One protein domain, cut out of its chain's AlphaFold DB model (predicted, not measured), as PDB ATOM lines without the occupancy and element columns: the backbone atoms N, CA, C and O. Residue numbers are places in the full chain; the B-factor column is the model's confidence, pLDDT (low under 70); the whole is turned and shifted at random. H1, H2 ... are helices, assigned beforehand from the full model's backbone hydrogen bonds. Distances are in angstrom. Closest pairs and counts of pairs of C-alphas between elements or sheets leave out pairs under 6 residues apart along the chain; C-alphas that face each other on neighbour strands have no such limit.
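Overview. This is residues 9 to 29 and 109 to 166 of the 353 residues of the protein "Protein CBG21588" of Caenorhabditis briggsae (UniProt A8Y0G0). One long helix, H3, makes the spine; H1 and H2 pack on its residues 124 to 131, H4 and H5 on its residues 132 to 139. The printed part has 79 residues with five named helices, H1 to H5 in chain order, and no named strand: all helix, compact, radius of gyration of the C-alphas 12.8 A, spans 45 by 28 by 16 A.

Along the chain. Find C-alpha 10 at (-52.010, 32.008, 24.915); H1 runs from there to residue 19, and H2 is residues 24 to 29. H3, residues 124 to 141, measures 26.2 A. H4 is residues 149 to 156; H5, residues 160 to 166, ends at (-35.066, 10.953, 26.627).

Arrangement. H3 is the hub. Its closest C-alphas to H1 are Phe 131 and Tyr 18, 6.5 A; to H2, Ile 124 and His 28, 5.9 A; to H4, its hairpin partner, Ala 135 and Phe 155, 5.5 A; to H5, Lys 136 and Cys 162, 6.8 A. Every O i to N i+4 pair is within hydrogen-bond range in H1, H2, H4 and H5, and 13 of 14 in H3.

Size, cuts and confidence. Residues 30 to 108 are cut out, leaving 18.7 A between C-alphas 29 and 109. Residues 109 to 115 and 144 to 145 have pLDDT under 70.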
ATOM      1  N   ASN A   9     -53.888  34.890  22.002       76.50
ATOM      2  CA  ASN A   9     -54.109  33.451  22.057       76.50
ATOM      3  C   ASN A   9     -52.908  32.822  22.772       76.50
ATOM      4  O   ASN A   9     -51.859  32.586  22.168       76.50
ATOM      5  N   TYR A  10     -53.062  32.577  24.072       73.94
ATOM      6  CA  TYR A  10     -52.010  32.008  24.915       73.94
ATOM      7  C   TYR A  10     -51.523  30.639  24.424       73.94
ATOM      8  O   TYR A  10     -50.350  30.318  24.584       73.94
ATOM      9  N   GLY A  11     -52.376  29.854  23.757       78.38
ATOM     10  CA  GLY A  11     -51.973  28.580  23.162       78.38
ATOM     11  C   GLY A  11     -50.939  28.760  22.050       78.38
ATOM     12  O   GLY A  11     -49.913  28.081  22.053       78.38
ATOM     13  N   THR A  12     -51.176  29.693  21.124       84.12
ATOM     14  CA  THR A  12     -50.221  30.020  20.052       84.12
ATOM     15  C   THR A  12     -48.953  30.652  20.620       84.12
ATOM     16  O   THR A  12     -47.851  30.247  20.267       84.12
ATOM     17  N   PHE A  13     -49.101  31.576  21.573       86.00
ATOM     18  CA  PHE A  13     -47.968  32.236  22.216       86.00
ATOM     19  C   PHE A  13     -47.017  31.247  22.915       86.00
ATOM     20  O   PHE A  13     -45.805  31.306  22.714       86.00
ATOM     21  N   LEU A  14     -47.553  30.304  23.697       87.94
ATOM     22  CA  LEU A  14     -46.740  29.301  24.391       87.94
ATOM     23  C   LEU A  14     -46.080  28.310  23.422       87.94
ATOM     24  O   LEU A  14     -44.942  27.907  23.663       87.94
ATOM     25  N   ARG A  15     -46.735  27.961  22.304       89.44
ATOM     26  CA  ARG A  15     -46.102  27.166  21.233       89.44
ATOM     27  C   ARG A  15     -44.927  27.908  20.604       89.44
ATOM     28  O   ARG A  15     -43.871  27.311  20.412       89.44
ATOM     29  N   ASP A  16     -45.071  29.203  20.337       89.50
ATOM     30  CA  ASP A  16     -43.983  30.010  19.779       89.50
ATOM     31  C   ASP A  16     -42.774  30.053  20.723       89.50
ATOM     32  O   ASP A  16     -41.632  29.942  20.277       89.50
ATOM     33  N   LEU A  17     -43.006  30.196  22.034       89.69
ATOM     34  CA  LEU A  17     -41.937  30.150  23.036       89.69
ATOM     35  C   LEU A  17     -41.266  28.775  23.105       89.69
ATOM     36  O   LEU A  17     -40.035  28.697  23.142       89.69
ATOM     37  N   TYR A  18     -42.057  27.702  23.055       90.50
ATOM     38  CA  TYR A  18     -41.557  26.332  22.998       90.50
ATOM     39  C   TYR A  18     -40.657  26.106  21.773       90.50
ATOM     40  O   TYR A  18     -39.530  25.636  21.912       90.50
ATOM     41  N   HIS A  19     -41.092  26.512  20.575       89.88
ATOM     42  CA  HIS A  19     -40.300  26.353  19.349       89.88
ATOM     43  C   HIS A  19     -39.036  27.224  19.329       89.88
ATOM     44  O   HIS A  19     -38.047  26.873  18.684       89.88
ATOM     45  N   LYS A  20     -39.027  28.327  20.085       89.44
ATOM     46  CA  LYS A  20     -37.822  29.130  20.344       89.44
ATOM     47  C   LYS A  20     -36.913  28.536  21.428       89.44
ATOM     48  O   LYS A  20     -35.886  29.138  21.730       89.44
ATOM     49  N   ARG A  21     -37.263  27.375  21.994       87.12
ATOM     50  CA  ARG A  21     -36.545  26.674  23.069       87.12
ATOM     51  C   ARG A  21     -36.391  27.503  24.349       87.12
ATOM     52  O   ARG A  21     -35.365  27.436  25.021       87.12
ATOM     53  N   TYR A  22     -37.395  28.313  24.686       86.06
ATOM     54  CA  TYR A  22     -37.387  29.035  25.958       86.06
ATOM     55  C   TYR A  22     -37.620  28.052  27.118       86.06
ATOM     56  O   TYR A  22     -38.484  27.187  26.999       86.06
ATOM     57  N   PRO A  23     -36.915  28.183  28.258       85.25
ATOM     58  CA  PRO A  23     -37.227  27.415  29.462       85.25
ATOM     59  C   PRO A  23     -38.671  27.640  29.938       85.25
ATOM     60  O   PRO A  23     -39.256  28.701  29.696       85.25
ATOM     61  N   VAL A  24     -39.245  26.662  30.647       85.88
ATOM     62  CA  VAL A  24     -40.633  26.721  31.152       85.88
ATOM     63  C   VAL A  24     -40.840  27.933  32.064       85.88
ATOM     64  O   VAL A  24     -41.769  28.712  31.853       85.88
ATOM     65  N   LEU A  25     -39.952  28.146  33.040       81.19
ATOM     66  CA  LEU A  25     -40.083  29.255  33.991       81.19
ATOM     67  C   LEU A  25     -39.850  30.612  33.317       81.19
ATOM     68  O   LEU A  25     -40.585  31.562  33.591       81.19
ATOM     69  N   LYS A  26     -38.887  30.708  32.391       82.69
ATOM     70  CA  LYS A  26     -38.714  31.909  31.563       82.69
ATOM     71  C   LYS A  26     -39.977  32.211  30.754       82.69
ATOM     72  O   LYS A  26     -40.414  33.358  30.714       82.69
ATOM     73  N   SER A  27     -40.590  31.189  30.159       83.88
ATOM     74  CA  SER A  27     -41.824  31.331  29.379       83.88
ATOM     75  C   SER A  27     -42.981  31.840  30.236       83.88
ATOM     76  O   SER A  27     -43.653  32.789  29.841       83.88
ATOM     77  N   HIS A  28     -43.134  31.296  31.445       83.25
ATOM     78  CA  HIS A  28     -44.098  31.778  32.434       83.25
ATOM     79  C   HIS A  28     -43.856  33.253  32.812       83.25
ATOM     80  O   HIS A  28     -44.780  34.063  32.818       83.25
ATOM     81  N   ARG A  29     -42.600  33.643  33.063       78.44
ATOM     82  CA  ARG A  29     -42.246  35.015  33.473       78.44
ATOM     83  C   ARG A  29     -42.439  36.055  32.371       78.44
ATOM     84  O   ARG A  29     -42.782  37.192  32.681       78.44
ATOM     85  N   TYR A 109     -32.813  17.795  36.109       63.50
ATOM     86  CA  TYR A 109     -32.881  19.132  36.686       63.50
ATOM     87  C   TYR A 109     -33.831  19.100  37.888       63.50
ATOM     88  O   TYR A 109     -34.933  18.558  37.775       63.50
ATOM     89  N   GLU A 110     -33.401  19.646  39.030       53.50
ATOM     90  CA  GLU A 110     -34.299  19.851  40.165       53.50
ATOM     91  C   GLU A 110     -35.463  20.707  39.677       53.50
ATOM     92  O   GLU A 110     -35.313  21.897  39.383       53.50
ATOM     93  N   GLN A 111     -36.631  20.083  39.552       55.78
ATOM     94  CA  GLN A 111     -37.855  20.825  39.345       55.78
ATOM     95  C   GLN A 111     -38.119  21.528  40.660       55.78
ATOM     96  O   GLN A 111     -38.641  20.924  41.594       55.78
ATOM     97  N   LYS A 112     -37.719  22.801  40.751       56.38
ATOM     98  CA  LYS A 112     -38.264  23.685  41.779       56.38
ATOM     99  C   LYS A 112     -39.767  23.464  41.751       56.38
ATOM    100  O   LYS A 112     -40.356  23.573  40.674       56.38
ATOM    101  N   GLU A 113     -40.355  23.088  42.884       52.94
ATOM    102  CA  GLU A 113     -41.804  22.972  42.983       52.94
ATOM    103  C   GLU A 113     -42.382  24.308  42.534       52.94
ATOM    104  O   GLU A 113     -42.231  25.342  43.186       52.94
ATOM    105  N   TYR A 114     -42.933  24.300  41.327       63.09
ATOM    106  CA  TYR A 114     -43.513  25.478  40.733       63.09
ATOM    107  C   TYR A 114     -44.853  25.671  41.426       63.09
ATOM    108  O   TYR A 114     -45.845  25.038  41.071       63.09
ATOM    109  N   VAL A 115     -44.844  26.477  42.484       67.50
ATOM    110  CA  VAL A 115     -46.054  26.839  43.211       67.50
ATOM    111  C   VAL A 115     -46.784  27.880  42.379       67.50
ATOM    112  O   VAL A 115     -46.269  28.974  42.158       67.50
ATOM    113  N   ASP A 116     -47.964  27.512  41.897       75.56
ATOM    114  CA  ASP A 116     -48.868  28.421  41.206       75.56
ATOM    115  C   ASP A 116     -49.228  29.603  42.126       75.56
ATOM    116  O   ASP A 116     -49.828  29.403  43.187       75.56
ATOM    117  N   ASP A 117     -48.924  30.843  41.724       72.50
ATOM    118  CA  ASP A 117     -49.414  32.026  42.439       72.50
ATOM    119  C   ASP A 117     -50.852  32.299  42.000       72.50
ATOM    120  O   ASP A 117     -51.183  32.263  40.811       72.50
ATOM    121  N   VAL A 118     -51.745  32.585  42.951       70.12
ATOM    122  CA  VAL A 118     -53.146  32.945  42.683       70.12
ATOM    123  C   VAL A 118     -53.245  34.105  41.683       70.12
ATOM    124  O   VAL A 118     -54.149  34.089  40.848       70.12
ATOM    125  N   ASN A 119     -52.286  35.031  41.711       75.44
ATOM    126  CA  ASN A 119     -52.229  36.224  40.871       75.44
ATOM    127  C   ASN A 119     -51.603  35.997  39.486       75.44
ATOM    128  O   ASN A 119     -51.644  36.904  38.649       75.44
ATOM    129  N   ASP A 120     -51.037  34.816  39.221       76.38
ATOM    130  CA  ASP A 120     -50.467  34.510  37.913       76.38
ATOM    131  C   ASP A 120     -51.561  34.497  36.842       76.38
ATOM    132  O   ASP A 120     -52.566  33.785  36.943       76.38
ATOM    133  N   ARG A 121     -51.342  35.268  35.769       75.75
ATOM    134  CA  ARG A 121     -52.247  35.310  34.606       75.75
ATOM    135  C   ARG A 121     -52.367  33.956  33.917       75.75
ATOM    136  O   ARG A 121     -53.426  33.628  33.390       75.75
ATOM    137  N   ILE A 122     -51.275  33.199  33.901       79.38
ATOM    138  CA  ILE A 122     -51.217  31.825  33.418       79.38
ATOM    139  C   ILE A 122     -50.508  31.032  34.494       79.38
ATOM    140  O   ILE A 122     -49.385  31.360  34.839       79.38
ATOM    141  N   LYS A 123     -51.144  29.975  34.985       83.94
ATOM    142  CA  LYS A 123     -50.534  29.072  35.959       83.94
ATOM    143  C   LYS A 123     -49.297  28.408  35.365       83.94
ATOM    144  O   LYS A 123     -49.351  27.878  34.251       83.94
ATOM    145  N   ILE A 124     -48.194  28.395  36.102       83.94
ATOM    146  CA  ILE A 124     -46.960  27.742  35.666       83.94
ATOM    147  C   ILE A 124     -47.167  26.238  35.450       83.94
ATOM    148  O   ILE A 124     -46.605  25.671  34.505       83.94
ATOM    149  N   GLY A 125     -48.065  25.613  36.222       83.88
ATOM    150  CA  GLY A 125     -48.508  24.240  35.979       83.88
ATOM    151  C   GLY A 125     -49.066  24.027  34.565       83.88
ATOM    152  O   GLY A 125     -48.731  23.038  33.910       83.88
ATOM    153  N   LEU A 126     -49.843  24.984  34.043       85.69
ATOM    154  CA  LEU A 126     -50.408  24.915  32.691       85.69
ATOM    155  C   LEU A 126     -49.328  25.055  31.609       85.69
ATOM    156  O   LEU A 126     -49.342  24.301  30.633       85.69
ATOM    157  N   VAL A 127     -48.368  25.971  31.790       87.69
ATOM    158  CA  VAL A 127     -47.225  26.128  30.869       87.69
ATOM    159  C   VAL A 127     -46.447  24.815  30.770       87.69
ATOM    160  O   VAL A 127     -46.177  24.342  29.665       87.69
ATOM    161  N   ARG A 128     -46.159  24.181  31.917       86.62
ATOM    162  CA  ARG A 128     -45.461  22.890  31.978       86.62
ATOM    163  C   ARG A 128     -46.222  21.790  31.239       86.62
ATOM    164  O   ARG A 128     -45.615  21.092  30.436       86.62
ATOM    165  N   ILE A 129     -47.534  21.660  31.458       88.38
ATOM    166  CA  ILE A 129     -48.371  20.647  30.784       88.38
ATOM    167  C   ILE A 129     -48.327  20.820  29.262       88.38
ATOM    168  O   ILE A 129     -48.175  19.841  28.528       88.38
ATOM    169  N   ILE A 130     -48.433  22.061  28.773       90.06
ATOM    170  CA  ILE A 130     -48.384  22.350  27.335       90.06
ATOM    171  C   ILE A 130     -47.013  21.984  26.760       90.06
ATOM    172  O   ILE A 130     -46.948  21.296  25.742       90.06
ATOM    173  N   PHE A 131     -45.929  22.403  27.415       92.56
ATOM    174  CA  PHE A 131     -44.564  22.118  26.972       92.56
ATOM    175  C   PHE A 131     -44.267  20.617  26.987       92.56
ATOM    176  O   PHE A 131     -43.683  20.100  26.040       92.56
ATOM    177  N   GLU A 132     -44.704  19.903  28.027       92.19
ATOM    178  CA  GLU A 132     -44.541  18.454  28.139       92.19
ATOM    179  C   GLU A 132     -45.284  17.719  27.022       92.19
ATOM    180  O   GLU A 132     -44.730  16.797  26.420       92.19
ATOM    181  N   ARG A 133     -46.516  18.134  26.701       92.69
ATOM    182  CA  ARG A 133     -47.274  17.552  25.586       92.69
ATOM    183  C   ARG A 133     -46.541  17.747  24.257       92.69
ATOM    184  O   ARG A 133     -46.325  16.768  23.547       92.69
ATOM    185  N   LEU A 134     -46.108  18.975  23.959       93.44
ATOM    186  CA  LEU A 134     -45.368  19.286  22.729       93.44
ATOM    187  C   LEU A 134     -44.056  18.489  22.646       93.44
ATOM    188  O   LEU A 134     -43.748  17.904  21.614       93.44
ATOM    189  N   ALA A 135     -43.319  18.384  23.754       93.38
ATOM    190  CA  ALA A 135     -42.089  17.600  23.819       93.38
ATOM    191  C   ALA A 135     -42.316  16.110  23.560       93.38
ATOM    192  O   ALA A 135     -41.534  15.497  22.839       93.38
ATOM    193  N   LYS A 136     -43.384  15.521  24.107       92.06
ATOM    194  CA  LYS A 136     -43.740  14.121  23.833       92.06
ATOM    195  C   LYS A 136     -44.085  13.900  22.363       92.06
ATOM    196  O   LYS A 136     -43.625  12.919  21.787       92.06
ATOM    197  N   GLU A 137     -44.851  14.809  21.760       92.31
ATOM    198  CA  GLU A 137     -45.196  14.750  20.335       92.31
ATOM    199  C   GLU A 137     -43.951  14.830  19.443       92.31
ATOM    200  O   GLU A 137     -43.823  14.046  18.505       92.31
ATOM    201  N   GLU A 138     -43.016  15.735  19.741       91.88
ATOM    202  CA  GLU A 138     -41.771  15.869  18.981       91.88
ATOM    203  C   GLU A 138     -40.839  14.671  19.188       91.88
ATOM    204  O   GLU A 138     -40.349  14.104  18.213       91.88
ATOM    205  N   MET A 139     -40.656  14.203  20.428       90.69
ATOM    206  CA  MET A 139     -39.833  13.021  20.707       90.69
ATOM    207  C   MET A 139     -40.379  11.754  20.039       90.69
ATOM    208  O   MET A 139     -39.594  10.937  19.565       90.69
ATOM    209  N   ALA A 140     -41.702  11.599  19.933       89.62
ATOM    210  CA  ALA A 140     -42.316  10.469  19.234       89.62
ATOM    211  C   ALA A 140     -42.030  10.459  17.719       89.62
ATOM    212  O   ALA A 140     -42.088   9.401  17.093       89.62
ATOM    213  N   LYS A 141     -41.711  11.616  17.123       89.12
ATOM    214  CA  LYS A 141     -41.358  11.749  15.698       89.12
ATOM    215  C   LYS A 141     -39.870  11.506  15.428       89.12
ATOM    216  O   LYS A 141     -39.489  11.355  14.266       89.12
ATOM    217  N   ILE A 142     -39.024  11.483  16.463       85.81
ATOM    218  CA  ILE A 142     -37.580  11.282  16.307       85.81
ATOM    219  C   ILE A 142     -37.323   9.855  15.821       85.81
ATOM    220  O   ILE A 142     -37.578   8.872  16.517       85.81
ATOM    221  N   GLN A 143     -36.766   9.739  14.617       76.56
ATOM    222  CA  GLN A 143     -36.229   8.473  14.131       76.56
ATOM    223  C   GLN A 143     -34.918   8.170  14.862       76.56
ATOM    224  O   GLN A 143     -34.097   9.068  15.054       76.56
ATOM    225  N   ARG A 144     -34.707   6.901  15.241       67.88
ATOM    226  CA  ARG A 144     -33.556   6.462  16.058       67.88
ATOM    227  C   ARG A 144     -32.196   6.897  15.496       67.88
ATOM    228  O   ARG A 144     -31.306   7.215  16.271       67.88
ATOM    229  N   ASP A 145     -32.069   7.001  14.176       64.56
ATOM    230  CA  ASP A 145     -30.800   7.331  13.515       64.56
ATOM    231  C   ASP A 145     -30.577   8.844  13.314       64.56
ATOM    232  O   ASP A 145     -29.524   9.259  12.831       64.56
ATOM    233  N   ASN A 146     -31.553   9.690  13.670       74.75
ATOM    234  CA  ASN A 146     -31.515  11.138  13.441       74.75
ATOM    235  C   ASN A 146     -31.886  11.933  14.702       74.75
ATOM    236  O   ASN A 146     -32.783  12.778  14.700       74.75
ATOM    237  N   VAL A 147     -31.199  11.637  15.805       85.19
ATOM    238  CA  VAL A 147     -31.402  12.334  17.078       85.19
ATOM    239  C   VAL A 147     -30.631  13.654  17.089       85.19
ATOM    240  O   VAL A 147     -29.398  13.677  17.089       85.19
ATOM    241  N   ASN A 148     -31.352  14.774  17.165       90.00
ATOM    242  CA  ASN A 148     -30.745  16.068  17.463       90.00
ATOM    243  C   ASN A 148     -30.525  16.206  18.974       90.00
ATOM    244  O   ASN A 148     -31.468  16.379  19.745       90.00
ATOM    245  N   ILE A 149     -29.258  16.178  19.394       91.75
ATOM    246  CA  ILE A 149     -28.874  16.238  20.810       91.75
ATOM    247  C   ILE A 149     -29.376  17.516  21.497       91.75
ATOM    248  O   ILE A 149     -29.799  17.452  22.646       91.75
ATOM    249  N   LYS A 150     -29.364  18.673  20.819       91.62
ATOM    250  CA  LYS A 150     -29.824  19.934  21.427       91.62
ATOM    251  C   LYS A 150     -31.321  19.904  21.723       91.62
ATOM    252  O   LYS A 150     -31.740  20.373  22.775       91.62
ATOM    253  N   ASP A 151     -32.100  19.338  20.806       91.25
ATOM    254  CA  ASP A 151     -33.544  19.189  20.988       91.25
ATOM    255  C   ASP A 151     -33.840  18.206  22.116       91.25
ATOM    256  O   ASP A 151     -34.632  18.510  23.003       91.25
ATOM    257  N   LEU A 152     -33.128  17.079  22.157       92.25
ATOM    258  CA  LEU A 152     -33.317  16.085  23.206       92.25
ATOM    259  C   LEU A 152     -32.987  16.625  24.606       92.25
ATOM    260  O   LEU A 152     -33.738  16.370  25.545       92.25
ATOM    261  N   LEU A 153     -31.902  17.395  24.747       92.50
ATOM    262  CA  LEU A 153     -31.552  18.048  26.012       92.50
ATOM    263  C   LEU A 153     -32.616  19.066  26.443       92.50
ATOM    264  O   LEU A 153     -32.992  19.094  27.612       92.50
ATOM    265  N   PHE A 154     -33.160  19.838  25.497       91.25
ATOM    266  CA  PHE A 154     -34.274  20.743  25.774       91.25
ATOM    267  C   PHE A 154     -35.534  19.984  26.213       91.25
ATOM    268  O   PHE A 154     -36.159  20.342  27.206       91.25
ATOM    269  N   PHE A 155     -35.906  18.898  25.534       91.44
ATOM    270  CA  PHE A 155     -37.080  18.110  25.922       91.44
ATOM    271  C   PHE A 155     -36.919  17.503  27.310       91.44
ATOM    272  O   PHE A 155     -37.823  17.576  28.144       91.44
ATOM    273  N   ARG A 156     -35.735  16.957  27.578       90.50
ATOM    274  CA  ARG A 156     -35.350  16.402  28.871       90.50
ATOM    275  C   ARG A 156     -35.487  17.411  30.013       90.50
ATOM    276  O   ARG A 156     -35.810  17.001  31.124       90.50
ATOM    277  N   SER A 157     -35.275  18.704  29.761       87.12
ATOM    278  CA  SER A 157     -35.384  19.740  30.793       87.12
ATOM    279  C   SER A 157     -36.815  20.145  31.146       87.12
ATOM    280  O   SER A 157     -37.011  20.881  32.108       87.12
ATOM    281  N   ILE A 158     -37.819  19.697  30.387       87.88
ATOM    282  CA  ILE A 158     -39.208  20.144  30.558       87.88
ATOM    283  C   ILE A 158     -39.916  19.422  31.704       87.88
ATOM    284  O   ILE A 158     -40.608  20.060  32.497       87.88
ATOM    285  N   SER A 159     -39.787  18.094  31.783       86.00
ATOM    286  CA  SER A 159     -40.449  17.295  32.817       86.00
ATOM    287  C   SER A 159     -39.685  16.010  33.148       86.00
ATOM    288  O   SER A 159     -38.824  15.566  32.388       86.00
ATOM    289  N   SER A 160     -40.017  15.377  34.277       85.88
ATOM    290  CA  SER A 160     -39.416  14.111  34.708       85.88
ATOM    291  C   SER A 160     -39.801  12.990  33.746       85.88
ATOM    292  O   SER A 160     -38.958  12.175  33.381       85.88
ATOM    293  N   THR A 161     -41.040  13.004  33.249       87.69
ATOM    294  CA  THR A 161     -41.511  12.108  32.190       87.69
ATOM    295  C   THR A 161     -40.689  12.266  30.915       87.69
ATOM    296  O   THR A 161     -40.246  11.271  30.344       87.69
ATOM    297  N   CYS A 162     -40.456  13.506  30.469       90.31
ATOM    298  CA  CYS A 162     -39.630  13.765  29.292       90.31
ATOM    299  C   CYS A 162     -38.175  13.349  29.522       90.31
ATOM    300  O   CYS A 162     -37.560  12.802  28.613       90.31
ATOM    301  N   CYS A 163     -37.645  13.533  30.735       89.44
ATOM    302  CA  CYS A 163     -36.314  13.058  31.099       89.44
ATOM    303  C   CYS A 163     -36.209  11.532  31.006       89.44
ATOM    304  O   CYS A 163     -35.334  11.033  30.303       89.44
ATOM    305  N   LYS A 164     -37.140  10.792  31.623       87.94
ATOM    306  CA  LYS A 164     -37.199   9.322  31.535       87.94
ATOM    307  C   LYS A 164     -37.310   8.847  30.086       87.94
ATOM    308  O   LYS A 164     -36.654   7.886  29.700       87.94
ATOM    309  N   PHE A 165     -38.106   9.528  29.261       89.12
ATOM    310  CA  PHE A 165     -38.246   9.161  27.852       89.12
ATOM    311  C   PHE A 165     -36.974   9.446  27.044       89.12
ATOM    312  O   PHE A 165     -36.542   8.598  26.264       89.12
ATOM    313  N   ALA A 166     -36.322  10.588  27.278       91.00
ATOM    314  CA  ALA A 166     -35.066  10.953  26.627       91.00
ATOM    315  C   ALA A 166     -33.929   9.954  26.914       91.00
ATOM    316  O   ALA A 166     -33.089   9.714  26.051       91.00
TER     317      ALA A 166